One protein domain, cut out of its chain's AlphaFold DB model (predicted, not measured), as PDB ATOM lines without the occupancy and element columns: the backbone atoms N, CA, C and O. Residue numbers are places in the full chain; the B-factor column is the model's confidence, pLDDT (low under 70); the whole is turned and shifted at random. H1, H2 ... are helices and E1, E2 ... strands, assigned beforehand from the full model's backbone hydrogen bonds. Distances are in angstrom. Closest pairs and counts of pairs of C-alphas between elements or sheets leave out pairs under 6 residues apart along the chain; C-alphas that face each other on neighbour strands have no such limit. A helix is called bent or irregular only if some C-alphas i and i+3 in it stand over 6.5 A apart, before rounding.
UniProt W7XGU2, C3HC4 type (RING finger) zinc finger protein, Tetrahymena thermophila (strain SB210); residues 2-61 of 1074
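AT A GLANCE: This is residues 2 to 61 of the 1074 residues of the protein "C3HC4 type (RING finger) zinc finger protein" of Tetrahymena thermophila (strain SB210) (UniProt W7XGU2). A small, strongly twisted sheet of four antiparallel strands makes the body, and one long helix, H1, runs on from the last strand and sticks out as an arm, with residues 46 to 61 standing free. The sheet is a row of hairpins, with E2 bent so that its first part pairs with E1 alone, while its last part also pairs with E3. The printed part has 60 residues, with four named strands and then one named helix along the chain, E1 E2 E3 E4 H1; the sheet's order is E1 - E2 - E3 - E4, and the class is mixed, helices and strands. The whole is only just loose, close to extended, with a radius of gyration of the C-alphas of 15.4 A, and its outline is flat, spanning 50 by 30 by 16 A.

HOW THE PARTS SIT: E1, residues 2 to 9, and E2, residues 12 to 20, form a hairpin with directions 146 degrees apart; N 5 and O 16 are 2.8 A apart, within hydrogen-bond range, and so are N 14 and O 7 at 2.9 A. E2 bends by 64 degrees at residue 17. E2 and E3, residues 25 to 29, form the next hairpin at 129 degrees, with N 19 and O 27 within hydrogen-bond range at 2.8 A. E3 and E4, residues 37 to 42, form a third hairpin at 162 degrees, with N 26 and O 41 within range at 2.8 A. These four strands are a meander, each strand the antiparallel neighbour of the one before. E1 and E4 are the edge strands and are apart. H1, residues 43 to 60, follows E4 by a tight link with no residue between them. H1 is only just on the sheet, with 5 pairs of C-alphas within 10 A, and only grazes it with its residues 43 to 45. The closest C-alphas of E3 and H1 are those of Ser 25 and Leu 43, 6.1 A apart. In H1, every O i to N i+4 pair is within hydrogen-bond range.

IN THESE COORDINATES: E1 begins at C-alpha 2, (30.052, -15.697, -25.347), and is 20.1 A long from first to last C-alpha. E2, the longest strand by residues, measures 22.9 A, E3 13.9 A and E4 15.2 A. H1 measures 26.5 A, from C-alpha 43 at (29.964, -20.797, -39.507) to C-alpha 60 at (40.155, -21.330, -64.003).

THE WHOLE: The two C-alphas farthest apart, those of Thr 33 and Gly 61, are 51.0 A apart. Without residues 46 to 61 the body spans 28 by 22 by 16 A. The printed part has no cut and no long link. Mean pLDDT of the printed part is 79.7; 12 residues are under 70, among them residues 46 to 50 and 59 to 61.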
ATOM      1  N   GLU A   2      30.876 -16.914 -25.375       93.19
ATOM      2  CA  GLU A   2      30.052 -15.697 -25.347       93.19
ATOM      3  C   GLU A   2      30.893 -14.458 -25.029       93.19
ATOM      4  O   GLU A   2      32.012 -14.576 -24.530       93.19
ATOM      5  N   GLY A   3      30.378 -13.274 -25.360       91.25
ATOM      6  CA  GLY A   3      31.040 -12.012 -25.053       91.25
ATOM      7  C   GLY A   3      30.558 -10.825 -25.885       91.25
ATOM      8  O   GLY A   3      29.664 -10.919 -26.728       91.25
ATOM      9  N   TRP A   4      31.186  -9.674 -25.648       93.31
ATOM     10  CA  TRP A   4      30.908  -8.442 -26.383       93.31
ATOM     11  C   TRP A   4      31.690  -8.381 -27.698       93.31
ATOM     12  O   TRP A   4      32.914  -8.262 -27.697       93.31
ATOM     13  N   VAL A   5      30.973  -8.371 -28.818       91.06
ATOM     14  CA  VAL A   5      31.523  -8.192 -30.168       91.06
ATOM     15  C   VAL A   5      31.250  -6.779 -30.695       91.06
ATOM     16  O   VAL A   5      30.319  -6.104 -30.255       91.06
ATOM     17  N   LYS A   6      32.041  -6.317 -31.672       89.94
ATOM     18  CA  LYS A   6      31.729  -5.112 -32.460       89.94
ATOM     19  C   LYS A   6      31.161  -5.539 -33.812       89.94
ATOM     20  O   LYS A   6      31.863  -6.168 -34.598       89.94
ATOM     21  N   ILE A   7      29.909  -5.186 -34.086       86.38
ATOM     22  CA  ILE A   7      29.214  -5.469 -35.351       86.38
ATOM     23  C   ILE A   7      29.028  -4.147 -36.100       86.38
ATOM     24  O   ILE A   7      28.670  -3.135 -35.498       86.38
ATOM     25  N   LYS A   8      29.287  -4.132 -37.412       85.94
ATOM     26  CA  LYS A   8      29.100  -2.940 -38.247       85.94
ATOM     27  C   LYS A   8      27.674  -2.895 -38.807       85.94
ATOM     28  O   LYS A   8      27.299  -3.749 -39.609       85.94
ATOM     29  N   GLY A   9      26.899  -1.896 -38.394       83.19
ATOM     30  CA  GLY A   9      25.553  -1.606 -38.886       83.19
ATOM     31  C   GLY A   9      25.572  -0.360 -39.768       83.19
ATOM     32  O   GLY A   9      25.652   0.758 -39.265       83.19
ATOM     33  N   GLY A  10      25.529  -0.540 -41.091       85.81
ATOM     34  CA  GLY A  10      25.659   0.574 -42.035       85.81
ATOM     35  C   GLY A  10      27.036   1.238 -41.936       85.81
ATOM     36  O   GLY A  10      28.060   0.576 -42.115       85.81
ATOM     37  N   SER A  11      27.072   2.541 -41.656       74.94
ATOM     38  CA  SER A  11      28.307   3.308 -41.441       74.94
ATOM     39  C   SER A  11      28.926   3.109 -40.050       74.94
ATOM     40  O   SER A  11      30.142   3.243 -39.912       74.94
ATOM     41  N   LEU A  12      28.128   2.756 -39.034       75.75
ATOM     42  CA  LEU A  12      28.526   2.774 -37.623       75.75
ATOM     43  C   LEU A  12      28.913   1.390 -37.079       75.75
ATOM     44  O   LEU A  12      28.427   0.351 -37.527       75.75
ATOM     45  N   TRP A  13      29.777   1.383 -36.064       87.50
ATOM     46  CA  TRP A  13      30.125   0.192 -35.285       87.50
ATOM     47  C   TRP A  13      29.343   0.173 -33.971       87.50
ATOM     48  O   TRP A  13      29.427   1.116 -33.189       87.50
ATOM     49  N   GLN A  14      28.635  -0.919 -33.697       89.62
ATOM     50  CA  GLN A  14      27.861  -1.116 -32.473       89.62
ATOM     51  C   GLN A  14      28.451  -2.268 -31.654       89.62
ATOM     52  O   GLN A  14      28.770  -3.332 -32.189       89.62
ATOM     53  N   LYS A  15      28.603  -2.063 -30.341       91.69
ATOM     54  CA  LYS A  15      29.016  -3.108 -29.395       91.69
ATOM     55  C   LYS A  15      27.777  -3.930 -29.018       91.69
ATOM     56  O   LYS A  15      26.858  -3.388 -28.410       91.69
ATOM     57  N   ARG A  16      27.737  -5.205 -29.407       92.25
ATOM     58  CA  ARG A  16      26.615  -6.139 -29.188       92.25
ATOM     59  C   ARG A  16      27.071  -7.311 -28.327       92.25
ATOM     60  O   ARG A  16      28.222  -7.728 -28.446       92.25
ATOM     61  N   TYR A  17      26.199  -7.844 -27.478       93.81
ATOM     62  CA  TYR A  17      26.479  -9.109 -26.798       93.81
ATOM     63  C   TYR A  17      26.101 -10.266 -27.723       93.81
ATOM     64  O   TYR A  17      25.061 -10.214 -28.385       93.81
ATOM     65  N   GLY A  18      26.949 -11.287 -27.810       96.06
ATOM     66  CA  GLY A  18      26.720 -12.422 -28.694       96.06
ATOM     67  C   GLY A  18      27.380 -13.705 -28.215       96.06
ATOM     68  O   GLY A  18      28.332 -13.691 -27.435       96.06
ATOM     69  N   PHE A  19      26.856 -14.821 -28.705       95.94
ATOM     70  CA  PHE A  19      27.260 -16.162 -28.322       95.94
ATOM     71  C   PHE A  19      27.399 -17.073 -29.545       95.94
ATOM     72  O   PHE A  19      26.601 -17.040 -30.478       95.94
ATOM     73  N   ILE A  20      28.452 -17.886 -29.528       94.31
ATOM     74  CA  ILE A  20      28.736 -18.959 -30.477       94.31
ATOM     75  C   ILE A  20      28.388 -20.276 -29.780       94.31
ATOM     76  O   ILE A  20      29.000 -20.631 -28.760       94.31
ATOM     77  N   SER A  21      27.401 -20.984 -30.326       91.25
ATOM     78  CA  SER A  21      26.996 -22.324 -29.899       91.25
ATOM     79  C   SER A  21      28.070 -23.367 -30.239       91.25
ATOM     80  O   SER A  21      28.901 -23.161 -31.124       91.25
ATOM     81  N   GLN A  22      28.046 -24.526 -29.570       85.31
ATOM     82  CA  GLN A  22      28.962 -25.640 -29.875       85.31
ATOM     83  C   GLN A  22      28.820 -26.155 -31.322       85.31
ATOM     84  O   GLN A  22      29.762 -26.712 -31.873       85.31
ATOM     85  N   GLN A  23      27.671 -25.912 -31.960       86.31
ATOM     86  CA  GLN A  23      27.392 -26.240 -33.364       86.31
ATOM     87  C   GLN A  23      27.932 -25.177 -34.347       86.31
ATOM     88  O   GLN A  23      27.583 -25.188 -35.527       86.31
ATOM     89  N   GLY A  24      28.742 -24.225 -33.871       87.31
ATOM     90  CA  GLY A  24      29.301 -23.149 -34.687       87.31
ATOM     91  C   GLY A  24      28.259 -22.135 -35.164       87.31
ATOM     92  O   GLY A  24      28.466 -21.498 -36.194       87.31
ATOM     93  N   SER A  25      27.131 -21.990 -34.464       89.62
ATOM     94  CA  SER A  25      26.100 -21.002 -34.794       89.62
ATOM     95  C   SER A  25      26.271 -19.748 -33.930       89.62
ATOM     96  O   SER A  25      26.337 -19.833 -32.703       89.62
ATOM     97  N   PHE A  26      26.417 -18.588 -34.569       92.69
ATOM     98  CA  PHE A  26      26.625 -17.301 -33.915       92.69
ATOM     99  C   PHE A  26      25.324 -16.501 -33.849       92.69
ATOM    100  O   PHE A  26      24.718 -16.195 -34.879       92.69
ATOM    101  N   ARG A  27      24.944 -16.109 -32.633       93.81
ATOM    102  CA  ARG A  27      23.762 -15.302 -32.325       93.81
ATOM    103  C   ARG A  27      24.156 -14.046 -31.558       93.81
ATOM    104  O   ARG A  27      25.135 -14.056 -30.813       93.81
ATOM    105  N   TYR A  28      23.401 -12.962 -31.719       93.88
ATOM    106  CA  TYR A  28      23.637 -11.709 -30.997       93.88
ATOM    107  C   TYR A  28      22.346 -10.925 -30.746       93.88
ATOM    108  O   TYR A  28      21.352 -11.090 -31.462       93.88
ATOM    109  N   PHE A  29      22.401 -10.056 -29.738       91.75
ATOM    110  CA  PHE A  29      21.307  -9.175 -29.337       91.75
ATOM    111  C   PHE A  29      21.452  -7.776 -29.942       91.75
ATOM    112  O   PHE A  29      22.566  -7.259 -30.084       91.75
ATOM    113  N   ASP A  30      20.324  -7.163 -30.300       78.62
ATOM    114  CA  ASP A  30      20.267  -5.881 -31.013       78.62
ATOM    115  C   ASP A  30      20.033  -4.662 -30.095       78.62
ATOM    116  O   ASP A  30      19.824  -3.533 -30.544       78.62
ATOM    117  N   ASP A  31      20.206  -4.865 -28.792       75.88
ATOM    118  CA  ASP A  31      20.174  -3.875 -27.716       75.88
ATOM    119  C   ASP A  31      21.252  -4.213 -26.654       75.88
ATOM    120  O   ASP A  31      22.063  -5.125 -26.841       75.88
ATOM    121  N   GLN A  32      21.335  -3.433 -25.569       72.56
ATOM    122  CA  GLN A  32      22.178  -3.761 -24.403       72.56
ATOM    123  C   GLN A  32      21.405  -4.521 -23.311       72.56
ATOM    124  O   GLN A  32      22.017  -5.072 -22.400       72.56
ATOM    125  N   THR A  33      20.075  -4.555 -23.410       79.50
ATOM    126  CA  THR A  33      19.140  -5.203 -22.479       79.50
ATOM    127  C   THR A  33      18.970  -6.706 -22.728       79.50
ATOM    128  O   THR A  33      18.339  -7.385 -21.924       79.50
ATOM    129  N   MET A  34      19.559  -7.225 -23.810       85.31
ATOM    130  CA  MET A  34      19.451  -8.601 -24.307       85.31
ATOM    131  C   MET A  34      18.006  -9.024 -24.618       85.31
ATOM    132  O   MET A  34      17.632 -10.182 -24.444       85.31
ATOM    133  N   THR A  35      17.191  -8.076 -25.087       78.25
ATOM    134  CA  THR A  35      15.748  -8.263 -25.308       78.25
ATOM    135  C   THR A  35      15.389  -8.649 -26.744       78.25
ATOM    136  O   THR A  35      14.496  -9.473 -26.927       78.25
ATOM    137  N   GLU A  36      16.088  -8.140 -27.765       80.56
ATOM    138  CA  GLU A  36      15.848  -8.514 -29.168       80.56
ATOM    139  C   GLU A  36      16.976  -9.394 -29.752       80.56
ATOM    140  O   GLU A  36      18.085  -8.928 -30.020       80.56
ATOM    141  N   LEU A  37      16.691 -10.680 -29.990       84.75
ATOM    142  CA  LEU A  37      17.612 -11.653 -30.598       84.75
ATOM    143  C   LEU A  37      17.440 -11.679 -32.130       84.75
ATOM    144  O   LEU A  37      16.508 -12.306 -32.631       84.75
ATOM    145  N   LYS A  38      18.327 -11.026 -32.898       70.50
ATOM    146  CA  LYS A  38      18.044 -10.756 -34.327       70.50
ATOM    147  C   LYS A  38      18.443 -11.827 -35.348       70.50
ATOM    148  O   LYS A  38      17.823 -11.868 -36.410       70.50
ATOM    149  N   ARG A  39      19.504 -12.623 -35.133       69.19
ATOM    150  CA  ARG A  39      20.038 -13.563 -36.156       69.19
ATOM    151  C   ARG A  39      20.732 -14.788 -35.569       69.19
ATOM    152  O   ARG A  39      21.276 -14.724 -34.473       69.19
ATOM    153  N   ASP A  40      20.782 -15.851 -36.373       72.38
ATOM    154  CA  ASP A  40      21.609 -17.047 -36.182       72.38
ATOM    155  C   ASP A  40      22.428 -17.291 -37.462       72.38
ATOM    156  O   ASP A  40      21.862 -17.493 -38.535       72.38
ATOM    157  N   PHE A  41      23.757 -17.219 -37.372       75.31
ATOM    158  CA  PHE A  41      24.687 -17.415 -38.490       75.31
ATOM    159  C   PHE A  41      25.509 -18.686 -38.269       75.31
ATOM    160  O   PHE A  41      26.341 -18.727 -37.364       75.31
ATOM    161  N   ARG A  42      25.339 -19.721 -39.100       74.94
ATOM    162  CA  ARG A  42      26.154 -20.942 -39.002       74.94
ATOM    163  C   ARG A  42      27.499 -20.730 -39.696       74.94
ATOM    164  O   ARG A  42      27.551 -20.443 -40.889       74.94
ATOM    165  N   LEU A  43      28.601 -20.917 -38.971       70.50
ATOM    166  CA  LEU A  43      29.964 -20.797 -39.507       70.50
ATOM    167  C   LEU A  43      30.221 -21.781 -40.666       70.50
ATOM    168  O   LEU A  43      30.958 -21.456 -41.596       70.50
ATOM    169  N   ASN A  44      29.535 -22.928 -40.674       70.38
ATOM    170  CA  ASN A  44      29.570 -23.889 -41.781       70.38
ATOM    171  C   ASN A  44      29.107 -23.279 -43.117       70.38
ATOM    172  O   ASN A  44      29.668 -23.617 -44.157       70.38
ATOM    173  N   ASP A  45      28.152 -22.344 -43.113       70.19
ATOM    174  CA  ASP A  45      27.673 -21.696 -44.342       70.19
ATOM    175  C   ASP A  45      28.765 -20.792 -44.944       70.19
ATOM    176  O   ASP A  45      28.947 -20.741 -46.163       70.19
ATOM    177  N   VAL A  46      29.559 -20.140 -44.085       65.50
ATOM    178  CA  VAL A  46      30.739 -19.354 -44.485       65.50
ATOM    179  C   VAL A  46      31.822 -20.271 -45.059       65.50
ATOM    180  O   VAL A  46      32.386 -19.968 -46.112       65.50
ATOM    181  N   GLN A  47      32.075 -21.416 -44.417       67.38
ATOM    182  CA  GLN A  47      33.054 -22.405 -44.874       67.38
ATOM    183  C   GLN A  47      32.692 -22.971 -46.260       67.38
ATOM    184  O   GLN A  47      33.526 -22.976 -47.166       67.38
ATOM    185  N   ILE A  48      31.425 -23.350 -46.470       69.88
ATOM    186  CA  ILE A  48      30.913 -23.850 -47.758       69.88
ATOM    187  C   ILE A  48      31.103 -22.815 -48.881       69.88
ATOM    188  O   ILE A  48      31.423 -23.186 -50.014       69.88
ATOM    189  N   VAL A  49      30.937 -21.519 -48.593       54.03
ATOM    190  CA  VAL A  49      31.202 -20.444 -49.565       54.03
ATOM    191  C   VAL A  49      32.701 -20.306 -49.848       54.03
ATOM    192  O   VAL A  49      33.083 -20.248 -51.019       54.03
ATOM    193  N   GLN A  50      33.561 -20.319 -48.824       62.59
ATOM    194  CA  GLN A  50      35.015 -20.246 -49.015       62.59
ATOM    195  C   GLN A  50      35.554 -21.414 -49.850       62.59
ATOM    196  O   GLN A  50      36.351 -21.196 -50.762       62.59
ATOM    197  N   ASP A  51      35.115 -22.643 -49.587       75.44
ATOM    198  CA  ASP A  51      35.623 -23.821 -50.297       75.44
ATOM    199  C   ASP A  51      35.093 -23.915 -51.735       75.44
ATOM    200  O   ASP A  51      35.803 -24.382 -52.630       75.44
ATOM    201  N   ARG A  52      33.903 -23.360 -52.013       66.12
ATOM    202  CA  ARG A  52      33.433 -23.130 -53.390       66.12
ATOM    203  C   ARG A  52      34.291 -22.096 -54.122       66.12
ATOM    204  O   ARG A  52      34.666 -22.352 -55.263       66.12
ATOM    205  N   ILE A  53      34.666 -20.989 -53.476       63.28
ATOM    206  CA  ILE A  53      35.569 -19.979 -54.059       63.28
ATOM    207  C   ILE A  53      36.952 -20.590 -54.347       63.28
ATOM    208  O   ILE A  53      37.447 -20.464 -55.466       63.28
ATOM    209  N   LYS A  54      37.540 -21.343 -53.403       70.56
ATOM    210  CA  LYS A  54      38.799 -22.085 -53.624       70.56
ATOM    211  C   LYS A  54      38.694 -23.059 -54.804       70.56
ATOM    212  O   LYS A  54      39.623 -23.149 -55.603       70.56
ATOM    213  N   LYS A  55      37.567 -23.775 -54.940       78.25
ATOM    214  CA  LYS A  55      37.331 -24.703 -56.058       78.25
ATOM    215  C   LYS A  55      37.227 -23.980 -57.406       78.25
ATOM    216  O   LYS A  55      37.773 -24.486 -58.376       78.25
ATOM    217  N   ILE A  56      36.582 -22.812 -57.462       68.50
ATOM    218  CA  ILE A  56      36.495 -21.978 -58.675       68.50
ATOM    219  C   ILE A  56      37.891 -21.484 -59.084       68.50
ATOM    220  O   ILE A  56      38.318 -21.744 -60.206       68.50
ATOM    221  N   ILE A  57      38.652 -20.899 -58.150       71.12
ATOM    222  CA  ILE A  57      40.033 -20.437 -58.388       71.12
ATOM    223  C   ILE A  57      40.926 -21.583 -58.899       71.12
ATOM    224  O   ILE A  57      41.709 -21.396 -59.827       71.12
ATOM    225  N   LYS A  58      40.780 -22.797 -58.346       75.12
ATOM    226  CA  LYS A  58      41.547 -23.979 -58.776       75.12
ATOM    227  C   LYS A  58      41.154 -24.511 -60.169       75.12
ATOM    228  O   LYS A  58      41.913 -25.290 -60.735       75.12
ATOM    229  N   LEU A  59      40.002 -24.118 -60.717       69.81
ATOM    230  CA  LEU A  59      39.497 -24.590 -62.015       69.81
ATOM    231  C   LEU A  59      39.762 -23.630 -63.188       69.81
ATOM    232  O   LEU A  59      39.645 -24.068 -64.329       69.81
ATOM    233  N   GLN A  60      40.097 -22.357 -62.945       56.75
ATOM    234  CA  GLN A  60      40.155 -21.330 -64.003       56.75
ATOM    235  C   GLN A  60      41.568 -20.929 -64.470       56.75
ATOM    236  O   GLN A  60      41.696 -20.245 -65.480       56.75
ATOM    237  N   GLY A  61      42.632 -21.376 -63.794       57.88
ATOM    238  CA  GLY A  61      44.008 -20.990 -64.137       57.88
ATOM    239  C   GLY A  61      44.417 -19.618 -63.575       57.88
ATOM    240  O   GLY A  61      43.604 -18.880 -63.029       57.88
TER     241      GLY A  61